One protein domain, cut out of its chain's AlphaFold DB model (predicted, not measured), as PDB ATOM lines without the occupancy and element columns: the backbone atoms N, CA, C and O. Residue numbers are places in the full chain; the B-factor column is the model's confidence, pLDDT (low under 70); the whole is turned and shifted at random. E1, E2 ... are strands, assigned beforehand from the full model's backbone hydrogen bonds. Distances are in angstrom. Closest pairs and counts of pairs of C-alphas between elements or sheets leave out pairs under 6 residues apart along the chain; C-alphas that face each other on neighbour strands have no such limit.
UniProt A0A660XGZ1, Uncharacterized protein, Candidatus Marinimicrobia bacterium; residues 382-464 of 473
ATOM      1  N   GLY A 382      -2.200  -7.793  44.760       80.44
ATOM      2  CA  GLY A 382      -1.997  -7.886  43.312       80.44
ATOM      3  C   GLY A 382      -1.300  -9.173  42.882       80.44
ATOM      4  O   GLY A 382      -0.575  -9.167  41.897       80.44
ATOM      5  N   TRP A 383      -1.521 -10.259  43.620       87.06
ATOM      6  CA  TRP A 383      -0.998 -11.597  43.324       87.06
ATOM      7  C   TRP A 383      -1.890 -12.404  42.378       87.06
ATOM      8  O   TRP A 383      -1.657 -13.577  42.119       87.06
ATOM      9  N   VAL A 384      -2.963 -11.783  41.900       86.00
ATOM     10  CA  VAL A 384      -3.927 -12.386  40.989       86.00
ATOM     11  C   VAL A 384      -3.869 -11.615  39.685       86.00
ATOM     12  O   VAL A 384      -3.850 -10.383  39.698       86.00
ATOM     13  N   ASN A 385      -3.892 -12.333  38.564       85.94
ATOM     14  CA  ASN A 385      -4.018 -11.719  37.250       85.94
ATOM     15  C   ASN A 385      -5.334 -10.930  37.163       85.94
ATOM     16  O   ASN A 385      -6.404 -11.472  37.442       85.94
ATOM     17  N   ASP A 386      -5.274  -9.669  36.731       84.25
ATOM     18  CA  ASP A 386      -6.448  -8.784  36.675       84.25
ATOM     19  C   ASP A 386      -7.593  -9.351  35.808       84.25
ATOM     20  O   ASP A 386      -8.768  -9.096  36.075       84.25
ATOM     21  N   GLU A 387      -7.271 -10.151  34.786       87.88
ATOM     22  CA  GLU A 387      -8.245 -10.837  33.920       87.88
ATOM     23  C   GLU A 387      -9.056 -11.930  34.637       87.88
ATOM     24  O   GLU A 387     -10.172 -12.248  34.220       87.88
ATOM     25  N   ASN A 388      -8.540 -12.445  35.755       91.38
ATOM     26  CA  ASN A 388      -9.203 -13.444  36.585       91.38
ATOM     27  C   ASN A 388     -10.053 -12.822  37.704       91.38
ATOM     28  O   ASN A 388     -10.673 -13.552  38.479       91.38
ATOM     29  N   ILE A 389     -10.123 -11.487  37.783       90.19
ATOM     30  CA  ILE A 389     -10.951 -10.765  38.754       90.19
ATOM     31  C   ILE A 389     -12.225 -10.254  38.066       90.19
ATOM     32  O   ILE A 389     -12.240  -9.277  37.309       90.19
ATOM     33  N   HIS A 390     -13.339 -10.911  38.371       89.44
ATOM     34  CA  HIS A 390     -14.645 -10.690  37.760       89.44
ATOM     35  C   HIS A 390     -15.509  -9.800  38.649       89.44
ATOM     36  O   HIS A 390     -16.112 -10.244  39.620       89.44
ATOM     37  N   TYR A 391     -15.599  -8.517  38.311       85.44
ATOM     38  CA  TYR A 391     -16.456  -7.571  39.028       85.44
ATOM     39  C   TYR A 391     -17.911  -7.684  38.569       85.44
ATOM     40  O   TYR A 391     -18.254  -7.288  37.450       85.44
ATOM     41  N   ILE A 392     -18.773  -8.179  39.453       83.06
ATOM     42  CA  ILE A 392     -20.196  -8.385  39.196       83.06
ATOM     43  C   ILE A 392     -20.981  -7.177  39.713       83.06
ATOM     44  O   ILE A 392     -20.967  -6.857  40.901       83.06
ATOM     45  N   SER A 393     -21.661  -6.479  38.800       72.19
ATOM     46  CA  SER A 393     -22.364  -5.213  39.086       72.19
ATOM     47  C   SER A 393     -23.872  -5.249  38.811       72.19
ATOM     48  O   SER A 393     -24.566  -4.257  39.063       72.19
ATOM     49  N   GLU A 394     -24.373  -6.389  38.332       70.19
ATOM     50  CA  GLU A 394     -25.772  -6.634  37.999       70.19
ATOM     51  C   GLU A 394     -26.203  -8.051  38.391       70.19
ATOM     52  O   GLU A 394     -25.373  -8.912  38.678       70.19
ATOM     53  N   ASN A 395     -27.515  -8.293  38.390       75.50
ATOM     54  CA  ASN A 395     -28.063  -9.619  38.642       75.50
ATOM     55  C   ASN A 395     -27.711 -10.556  37.483       75.50
ATOM     56  O   ASN A 395     -28.147 -10.337  36.352       75.50
ATOM     57  N   ILE A 396     -26.993 -11.635  37.783       78.44
ATOM     58  CA  ILE A 396     -26.620 -12.660  36.809       78.44
ATOM     59  C   ILE A 396     -27.349 -13.956  37.150       78.44
ATOM     60  O   ILE A 396     -27.443 -14.354  38.309       78.44
ATOM     61  N   LYS A 397     -27.873 -14.622  36.121       84.81
ATOM     62  CA  LYS A 397     -28.373 -15.997  36.215       84.81
ATOM     63  C   LYS A 397     -27.390 -16.926  35.520       84.81
ATOM     64  O   LYS A 397     -26.807 -16.534  34.515       84.81
ATOM     65  N   ASN A 398     -27.266 -18.154  36.022       85.44
ATOM     66  CA  ASN A 398     -26.381 -19.184  35.467       85.44
ATOM     67  C   ASN A 398     -24.909 -18.730  35.396       85.44
ATOM     68  O   ASN A 398     -24.214 -19.022  34.424       85.44
ATOM     69  N   LEU A 399     -24.449 -17.972  36.400       87.00
ATOM     70  CA  LEU A 399     -23.040 -17.607  36.517       87.00
ATOM     71  C   LEU A 399     -22.226 -18.878  36.773       87.00
ATOM     72  O   LEU A 399     -22.489 -19.584  37.742       87.00
ATOM     73  N   ASN A 400     -21.250 -19.151  35.911       88.88
ATOM     74  CA  ASN A 400     -20.293 -20.226  36.132       88.88
ATOM     75  C   ASN A 400     -19.089 -19.681  36.913       88.88
ATOM     76  O   ASN A 400     -18.503 -18.675  36.500       88.88
ATOM     77  N   ILE A 401     -18.749 -20.334  38.023       90.44
ATOM     78  CA  ILE A 401     -17.610 -19.993  38.880       90.44
ATOM     79  C   ILE A 401     -16.487 -20.983  38.564       90.44
ATOM     80  O   ILE A 401     -16.551 -22.154  38.940       90.44
ATOM     81  N   PHE A 402     -15.485 -20.522  37.818       89.44
ATOM     82  CA  PHE A 402     -14.394 -21.380  37.362       89.44
ATOM     83  C   PHE A 402     -13.407 -21.685  38.487       89.44
ATOM     84  O   PHE A 402     -13.089 -20.820  39.299       89.44
ATOM     85  N   TYR A 403     -12.894 -22.913  38.476       89.44
ATOM     86  CA  TYR A 403     -11.787 -23.340  39.317       89.44
ATOM     87  C   TYR A 403     -10.526 -23.528  38.477       89.44
ATOM     88  O   TYR A 403     -10.568 -24.116  37.394       89.44
ATOM     89  N   ASN A 404      -9.408 -23.039  39.002       88.94
ATOM     90  CA  ASN A 404      -8.064 -23.350  38.542       88.94
ATOM     91  C   ASN A 404      -7.114 -23.078  39.712       88.94
ATOM     92  O   ASN A 404      -7.032 -21.943  40.172       88.94
ATOM     93  N   TYR A 405      -6.425 -24.114  40.184       87.44
ATOM     94  CA  TYR A 405      -5.566 -24.032  41.363       87.44
ATOM     95  C   TYR A 405      -4.440 -22.990  41.218       87.44
ATOM     96  O   TYR A 405      -4.314 -22.089  42.043       87.44
ATOM     97  N   LEU A 406      -3.668 -23.061  40.127       85.19
ATOM     98  CA  LEU A 406      -2.520 -22.172  39.893       85.19
ATOM     99  C   LEU A 406      -2.932 -20.780  39.390       85.19
ATOM    100  O   LEU A 406      -2.185 -19.819  39.535       85.19
ATOM    101  N   SER A 407      -4.119 -20.654  38.791       87.62
ATOM    102  CA  SER A 407      -4.619 -19.396  38.221       87.62
ATOM    103  C   SER A 407      -6.076 -19.146  38.637       87.62
ATOM    104  O   SER A 407      -6.982 -19.211  37.802       87.62
ATOM    105  N   PRO A 408      -6.338 -18.891  39.934       90.44
ATOM    106  CA  PRO A 408      -7.691 -18.858  40.479       90.44
ATOM    107  C   PRO A 408      -8.505 -17.667  39.973       90.44
ATOM    108  O   PRO A 408      -7.980 -16.571  39.756       90.44
ATOM    109  N   HIS A 409      -9.813 -17.890  39.827       93.19
ATOM    110  CA  HIS A 409     -10.792 -16.885  39.424       93.19
ATOM    111  C   HIS A 409     -11.591 -16.398  40.633       93.19
ATOM    112  O   HIS A 409     -12.149 -17.201  41.380       93.19
ATOM    113  N   TYR A 410     -11.715 -15.079  40.775       94.56
ATOM    114  CA  TYR A 410     -12.471 -14.460  41.862       94.56
ATOM    115  C   TYR A 410     -13.584 -13.583  41.324       94.56
ATOM    116  O   TYR A 410     -13.377 -12.784  40.412       94.56
ATOM    117  N   TYR A 411     -14.760 -13.688  41.930       93.25
ATOM    118  CA  TYR A 411     -15.940 -12.938  41.528       93.25
ATOM    119  C   TYR A 411     -16.310 -11.982  42.650       93.25
ATOM    120  O   TYR A 411     -16.739 -12.401  43.719       93.25
ATOM    121  N   VAL A 412     -16.119 -10.688  42.421       89.50
ATOM    122  CA  VAL A 412     -16.383  -9.653  43.420       89.50
ATOM    123  C   VAL A 412     -17.802  -9.141  43.224       89.50
ATOM    124  O   VAL A 412     -18.108  -8.521  42.202       89.50
ATOM    125  N   VAL A 413     -18.661  -9.375  44.212       86.06
ATOM    126  CA  VAL A 413     -20.060  -8.938  44.219       86.06
ATOM    127  C   VAL A 413     -20.228  -7.856  45.274       86.06
ATOM    128  O   VAL A 413     -20.053  -8.097  46.467       86.06
ATOM    129  N   ASN A 414     -20.587  -6.647  44.846       74.38
ATOM    130  CA  ASN A 414     -20.861  -5.560  45.782       74.38
ATOM    131  C   ASN A 414     -22.127  -5.866  46.605       74.38
ATOM    132  O   ASN A 414     -23.155  -6.248  46.045       74.38
ATOM    133  N   ARG A 415     -22.050  -5.680  47.927       69.19
ATOM    134  CA  ARG A 415     -23.164  -5.915  48.854       69.19
ATOM    135  C   ARG A 415     -24.107  -4.714  48.969       69.19
ATOM    136  O   ARG A 415     -25.242  -4.903  49.400       69.19
ATOM    137  N   ASP A 416     -23.674  -3.507  48.600       59.19
ATOM    138  CA  ASP A 416     -24.469  -2.292  48.801       59.19
ATOM    139  C   ASP A 416     -24.343  -1.281  47.648       59.19
ATOM    140  O   ASP A 416     -23.266  -0.931  47.159       59.19
ATOM    141  N   THR A 417     -25.491  -0.760  47.248       52.75
ATOM    142  CA  THR A 417     -25.698   0.343  46.307       52.75
ATOM    143  C   THR A 417     -25.403   1.719  46.919       52.75
ATOM    144  O   THR A 417     -25.288   2.690  46.171       52.75
ATOM    145  N   ASN A 418     -25.197   1.810  48.241       54.19
ATOM    146  CA  ASN A 418     -24.903   3.049  48.976       54.19
ATOM    147  C   ASN A 418     -23.404   3.368  49.161       54.19
ATOM    148  O   ASN A 418     -23.058   4.145  50.048       54.19
ATOM    149  N   ASN A 419     -22.502   2.806  48.346       52.88
ATOM    150  CA  ASN A 419     -21.043   2.958  48.506       52.88
ATOM    151  C   ASN A 419     -20.511   2.453  49.865       52.88
ATOM    152  O   ASN A 419     -19.629   3.077  50.452       52.88
ATOM    153  N   SER A 420     -21.027   1.332  50.377       61.22
ATOM    154  CA  SER A 420     -20.333   0.641  51.469       61.22
ATOM    155  C   SER A 420     -19.070  -0.033  50.917       61.22
ATOM    156  O   SER A 420     -19.127  -0.628  49.841       61.22
ATOM    157  N   ASP A 421     -17.964  -0.023  51.663       66.50
ATOM    158  CA  ASP A 421     -16.750  -0.787  51.323       66.50
ATOM    159  C   ASP A 421     -16.927  -2.311  51.545       66.50
ATOM    160  O   ASP A 421     -15.956  -3.059  51.580       66.50
ATOM    161  N   LYS A 422     -18.167  -2.796  51.714       76.88
ATOM    162  CA  LYS A 422     -18.496  -4.199  51.997       76.88
ATOM    163  C   LYS A 422     -18.876  -4.939  50.721       76.88
ATOM    164  O   LYS A 422     -19.715  -4.483  49.943       76.88
ATOM    165  N   PHE A 423     -18.329  -6.131  50.545       80.88
ATOM    166  CA  PHE A 423     -18.580  -6.953  49.365       80.88
ATOM    167  C   PHE A 423     -18.418  -8.437  49.686       80.88
ATOM    168  O   PHE A 423     -17.932  -8.817  50.751       80.88
ATOM    169  N   PHE A 424     -18.858  -9.274  48.755       87.75
ATOM    170  CA  PHE A 424     -18.530 -10.687  48.740       87.75
ATOM    171  C   PHE A 424     -17.450 -10.953  47.698       87.75
ATOM    172  O   PHE A 424     -17.464 -10.350  46.620       87.75
ATOM    173  N   ILE A 425     -16.543 -11.875  48.001       91.56
ATOM    174  CA  ILE A 425     -15.731 -12.545  46.987       91.56
ATOM    175  C   ILE A 425     -16.240 -13.976  46.900       91.56
ATOM    176  O   ILE A 425     -16.347 -14.652  47.916       91.56
ATOM    177  N   LEU A 426     -16.567 -14.426  45.696       93.75
ATOM    178  CA  LEU A 426     -16.881 -15.819  45.430       93.75
ATOM    179  C   LEU A 426     -15.687 -16.461  44.737       93.75
ATOM    180  O   LEU A 426     -15.124 -15.878  43.804       93.75
ATOM    181  N   GLU A 427     -15.342 -17.663  45.168       93.38
ATOM    182  CA  GLU A 427     -14.409 -18.541  44.472       93.38
ATOM    183  C   GLU A 427     -14.959 -19.962  44.472       93.38
ATOM    184  O   GLU A 427     -15.711 -20.349  45.366       93.38
ATOM    185  N   ASN A 428     -14.580 -20.741  43.470       91.12
ATOM    186  CA  ASN A 428     -14.690 -22.186  43.556       91.12
ATOM    187  C   ASN A 428     -13.312 -22.688  43.974       91.12
ATOM    188  O   ASN A 428     -12.337 -22.339  43.307       91.12
ATOM    189  N   ARG A 429     -13.227 -23.454  45.061       89.81
ATOM    190  CA  ARG A 429     -11.968 -23.993  45.579       89.81
ATOM    191  C   ARG A 429     -12.102 -25.495  45.765       89.81
ATOM    192  O   ARG A 429     -12.919 -25.949  46.564       89.81
ATOM    193  N   LEU A 430     -11.303 -26.245  45.014       88.00
ATOM    194  CA  LEU A 430     -11.198 -27.693  45.151       88.00
ATOM    195  C   LEU A 430      -9.964 -28.072  45.975       88.00
ATOM    196  O   LEU A 430      -9.111 -27.238  46.276       88.00
ATOM    197  N   ARG A 431      -9.883 -29.349  46.333       86.94
ATOM    198  CA  ARG A 431      -8.819 -29.938  47.154       86.94
ATOM    199  C   ARG A 431      -7.575 -30.330  46.348       86.94
ATOM    200  O   ARG A 431      -7.147 -31.479  46.425       86.94
ATOM    201  N   ASP A 432      -6.991 -29.405  45.593       86.62
ATOM    202  CA  ASP A 432      -5.692 -29.641  44.944       86.62
ATOM    203  C   ASP A 432      -4.550 -28.941  45.687       86.62
ATOM    204  O   ASP A 432      -4.758 -27.970  46.415       86.62
ATOM    205  N   GLY A 433      -3.330 -29.447  45.488       88.75
ATOM    206  CA  GLY A 433      -2.111 -28.865  46.042       88.75
ATOM    207  C   GLY A 433      -2.189 -28.651  47.555       88.75
ATOM    208  O   GLY A 433      -2.533 -29.563  48.311       88.75
ATOM    209  N   PHE A 434      -1.910 -27.423  47.982       91.50
ATOM    210  CA  PHE A 434      -1.954 -26.983  49.375       91.50
ATOM    211  C   PHE A 434      -3.372 -26.904  49.974       91.50
ATOM    212  O   PHE A 434      -3.528 -26.856  51.191       91.50
ATOM    213  N   ASP A 435      -4.428 -26.956  49.158       90.88
ATOM    214  CA  ASP A 435      -5.816 -26.953  49.637       90.88
ATOM    215  C   ASP A 435      -6.376 -28.371  49.883       90.88
ATOM    216  O   ASP A 435      -7.533 -28.515  50.296       90.88
ATOM    217  N   TYR A 436      -5.576 -29.432  49.692       89.62
ATOM    218  CA  TYR A 436      -6.015 -30.831  49.827       89.62
ATOM    219  C   TYR A 436      -6.691 -31.129  51.183       89.62
ATOM    220  O   TYR A 436      -7.714 -31.820  51.258       89.62
ATOM    221  N   TYR A 437      -6.169 -30.530  52.260       89.81
ATOM    222  CA  TYR A 437      -6.701 -30.634  53.620       89.81
ATOM    223  C   TYR A 437      -7.597 -29.454  54.018       89.81
ATOM    224  O   TYR A 437      -7.616 -29.099  55.181       89.81
ATOM    225  N   THR A 438      -8.371 -28.828  53.134       87.25
ATOM    226  CA  THR A 438      -9.351 -27.789  53.542       87.25
ATOM    227  C   THR A 438     -10.783 -28.349  53.531       87.25
ATOM    228  O   THR A 438     -11.178 -28.885  52.497       87.25
ATOM    229  N   PRO A 439     -11.572 -28.321  54.639       73.31
ATOM    230  CA  PRO A 439     -11.412 -27.603  55.919       73.31
ATOM    231  C   PRO A 439     -10.722 -28.402  57.046       73.31
ATOM    232  O   PRO A 439     -10.972 -28.168  58.220       73.31
ATOM    233  N   ASN A 440      -9.829 -29.330  56.694       75.00
ATOM    234  CA  ASN A 440      -9.003 -30.181  57.572       75.00
ATOM    235  C   ASN A 440      -9.485 -31.625  57.786       75.00
ATOM    236  O   ASN A 440      -8.963 -32.331  58.644       75.00
ATOM    237  N   ASP A 441     -10.406 -32.094  56.936       78.56
ATOM    238  CA  ASP A 441     -10.698 -33.519  56.712       78.56
ATOM    239  C   ASP A 441     -10.914 -33.790  55.207       78.56
ATOM    240  O   ASP A 441     -11.874 -33.255  54.646       78.56
ATOM    241  N   PRO A 442     -10.061 -34.577  54.513       76.56
ATOM    242  CA  PRO A 442     -10.253 -34.955  53.103       76.56
ATOM    243  C   PRO A 442     -11.462 -35.870  52.859       76.56
ATOM    244  O   PRO A 442     -11.952 -35.959  51.732       76.56
ATOM    245  N   ASN A 443     -11.969 -36.525  53.903       77.88
ATOM    246  CA  ASN A 443     -13.158 -37.372  53.852       77.88
ATOM    247  C   ASN A 443     -14.433 -36.633  54.270       77.88
ATOM    248  O   ASN A 443     -15.478 -37.280  54.375       77.88
ATOM    249  N   TYR A 444     -14.363 -35.312  54.483       75.25
ATOM    250  CA  TYR A 444     -15.537 -34.483  54.745       75.25
ATOM    251  C   TYR A 444     -16.630 -34.827  53.725       75.25
ATOM    252  O   TYR A 444     -16.380 -34.688  52.527       75.25
ATOM    253  N   PRO A 445     -17.819 -35.287  54.151       71.44
ATOM    254  CA  PRO A 445     -18.811 -35.868  53.244       71.44
ATOM    255  C   PRO A 445     -19.412 -34.862  52.251       71.44
ATOM    256  O   PRO A 445     -20.181 -35.266  51.378       71.44
ATOM    257  N   GLY A 446     -19.051 -33.580  52.357       69.56
ATOM    258  CA  GLY A 446     -19.696 -32.492  51.640       69.56
ATOM    259  C   GLY A 446     -20.999 -32.095  52.322       69.56
ATOM    260  O   GLY A 446     -21.516 -32.803  53.191       69.56
ATOM    261  N   GLU A 447     -21.559 -30.964  51.907       72.06
ATOM    262  CA  GLU A 447     -22.957 -30.683  52.226       72.06
ATOM    263  C   GLU A 447     -23.860 -31.666  51.456       72.06
ATOM    264  O   GLU A 447     -23.558 -31.978  50.301       72.06
ATOM    265  N   PRO A 448     -24.984 -32.143  52.029       70.12
ATOM    266  CA  PRO A 448     -25.862 -33.133  51.389       70.12
ATOM    267  C   PRO A 448     -26.360 -32.763  49.981       70.12
ATOM    268  O   PRO A 448     -26.713 -33.652  49.208       70.12
ATOM    269  N   ASP A 449     -26.377 -31.468  49.656       72.25
ATOM    270  CA  ASP A 449     -26.815 -30.913  48.372       72.25
ATOM    271  C   ASP A 449     -25.657 -30.307  47.543       72.25
ATOM    272  O   ASP A 449     -25.907 -29.629  46.541       72.25
ATOM    273  N   ASP A 450     -24.395 -30.524  47.935       71.81
ATOM    274  CA  ASP A 450     -23.231 -30.058  47.173       71.81
ATOM    275  C   ASP A 450     -22.949 -30.999  45.986       71.81
ATOM    276  O   ASP A 450     -22.570 -32.157  46.189       71.81
ATOM    277  N   PRO A 451     -23.083 -30.534  44.727       69.81
ATOM    278  CA  PRO A 451     -22.794 -31.356  43.552       69.81
ATOM    279  C   PRO A 451     -21.327 -31.804  43.450       69.81
ATOM    280  O   PRO A 451     -21.047 -32.749  42.710       69.81
ATOM    281  N   ASN A 452     -20.404 -31.150  44.161       70.06
ATOM    282  CA  ASN A 452     -18.987 -31.509  44.204       70.06
ATOM    283  C   ASN A 452     -18.649 -32.464  45.365       70.06
ATOM    284  O   ASN A 452     -17.540 -33.002  45.416       70.06
ATOM    285  N   GLY A 453     -19.590 -32.711  46.286       75.38
ATOM    286  CA  GLY A 453     -19.403 -33.599  47.434       75.38
ATOM    287  C   GLY A 453     -18.174 -33.235  48.271       75.38
ATOM    288  O   GLY A 453     -18.060 -32.127  48.785       75.38
ATOM    289  N   ASN A 454     -17.230 -34.170  48.403       75.88
ATOM    290  CA  ASN A 454     -16.009 -33.970  49.184       75.88
ATOM    291  C   ASN A 454     -14.868 -33.283  48.414       75.88
ATOM    292  O   ASN A 454     -13.801 -33.078  48.986       75.88
ATOM    293  N   GLN A 455     -15.050 -32.932  47.139       81.50
ATOM    294  CA  GLN A 455     -13.970 -32.399  46.294       81.50
ATOM    295  C   GLN A 455     -13.622 -30.931  46.591       81.50
ATOM    296  O   GLN A 455     -12.657 -30.413  46.032       81.50
ATOM    297  N   GLY A 456     -14.373 -30.275  47.480       83.38
ATOM    298  CA  GLY A 456     -14.363 -28.828  47.694       83.38
ATOM    299  C   GLY A 456     -15.587 -28.186  47.040       83.38
ATOM    300  O   GLY A 456     -16.517 -28.890  46.658       83.38
ATOM    301  N   GLY A 457     -15.607 -26.862  46.898       86.50
ATOM    302  CA  GLY A 457     -16.771 -26.196  46.323       86.50
ATOM    303  C   GLY A 457     -16.758 -24.675  46.403       86.50
ATOM    304  O   GLY A 457     -15.713 -24.024  46.467       86.50
ATOM    305  N   LEU A 458     -17.961 -24.101  46.349       88.50
ATOM    306  CA  LEU A 458     -18.167 -22.657  46.359       88.50
ATOM    307  C   LEU A 458     -17.874 -22.080  47.746       88.50
ATOM    308  O   LEU A 458     -18.604 -22.342  48.700       88.50
ATOM    309  N   LEU A 459     -16.880 -21.200  47.825       89.25
ATOM    310  CA  LEU A 459     -16.627 -20.372  48.997       89.25
ATOM    311  C   LEU A 459     -17.173 -18.962  48.766       89.25
ATOM    312  O   LEU A 459     -16.992 -18.364  47.701       89.25
ATOM    313  N   ILE A 460     -17.844 -18.423  49.787       89.94
ATOM    314  CA  ILE A 460     -18.387 -17.062  49.787       89.94
ATOM    315  C   ILE A 460     -17.736 -16.284  50.925       89.94
ATOM    316  O   ILE A 460     -18.132 -16.377  52.086       89.94
ATOM    317  N   TRP A 461     -16.759 -15.460  50.574       88.06
ATOM    318  CA  TRP A 461     -16.021 -14.633  51.514       88.06
ATOM    319  C   TRP A 461     -16.771 -13.339  51.753       88.06
ATOM    320  O   TRP A 461     -16.914 -12.509  50.851       88.06
ATOM    321  N   ARG A 462     -17.237 -13.142  52.981       86.00
ATOM    322  CA  ARG A 462     -17.799 -11.869  53.420       86.00
ATOM    323  C   ARG A 462     -16.659 -10.932  53.796       86.00
ATOM    324  O   ARG A 462     -16.012 -11.129  54.817       86.00
ATOM    325  N   VAL A 463     -16.453  -9.890  53.000       79.44
ATOM    326  CA  VAL A 463     -15.405  -8.903  53.250       79.44
ATOM    327  C   VAL A 463     -16.030  -7.635  53.813       79.44
ATOM    328  O   VAL A 463     -16.838  -6.961  53.168       79.44
ATOM    329  N   GLU A 464     -15.646  -7.315  55.044       76.75
ATOM    330  CA  GLU A 464     -15.966  -6.058  55.709       76.75
ATOM    331  C   GLU A 464     -14.653  -5.402  56.115       76.75
ATOM    332  O   GLU A 464     -14.178  -5.640  57.223       76.75
TER     333      GLU A 464
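Overview. This is residues 382 to 464 of the 473 residues of an uncharacterized protein of Candidatus Marinimicrobia bacterium (UniProt A0A660XGZ1). Little of this domain is regular: one small, twisted four-stranded sheet makes the core, with a long loop, residues 393 to 409, joining E1 to E2 and a longer one, residues 431 to 455, at one end of the E3 and E4 hairpin. The 83 printed residues hold strands E1 to E4, sheet order E1 E2 E3 E4, mixed, and no named helix; the class is all strand, with 25 residues in named elements. It is only just compact, close to loose, with a radius of gyration of the C-alphas of 14.2 A, spanning 42 by 29 by 25 A.

Arrangement. Look first at E3, residues 423 to 430, and E4, residues 456 to 463, an antiparallel hairpin at 160 degrees; N 425 and O 461 are 2.9 A apart. E2, residues 410 to 414, is antiparallel to E3; N 411 and O 426 are 2.9 A apart. These three form a meander, each strand the antiparallel neighbour of the one before. E1, residues 389 to 392, is parallel to E2; N 390 and O 410 are 2.8 A apart.

Along the chain. Find C-alpha 389 at (-10.951, -10.765, 38.754), where E1 begins. E3 runs 22.4 A; E4 runs 20.7 A to C-alpha 463 at (-15.405, -8.903, 53.250).

Size, cuts and confidence. The printed part has no cut. The links E1 to E2 and E3 to E4 are long. Look for pLDDT under 70 at residues 415 to 421, 446 and 451.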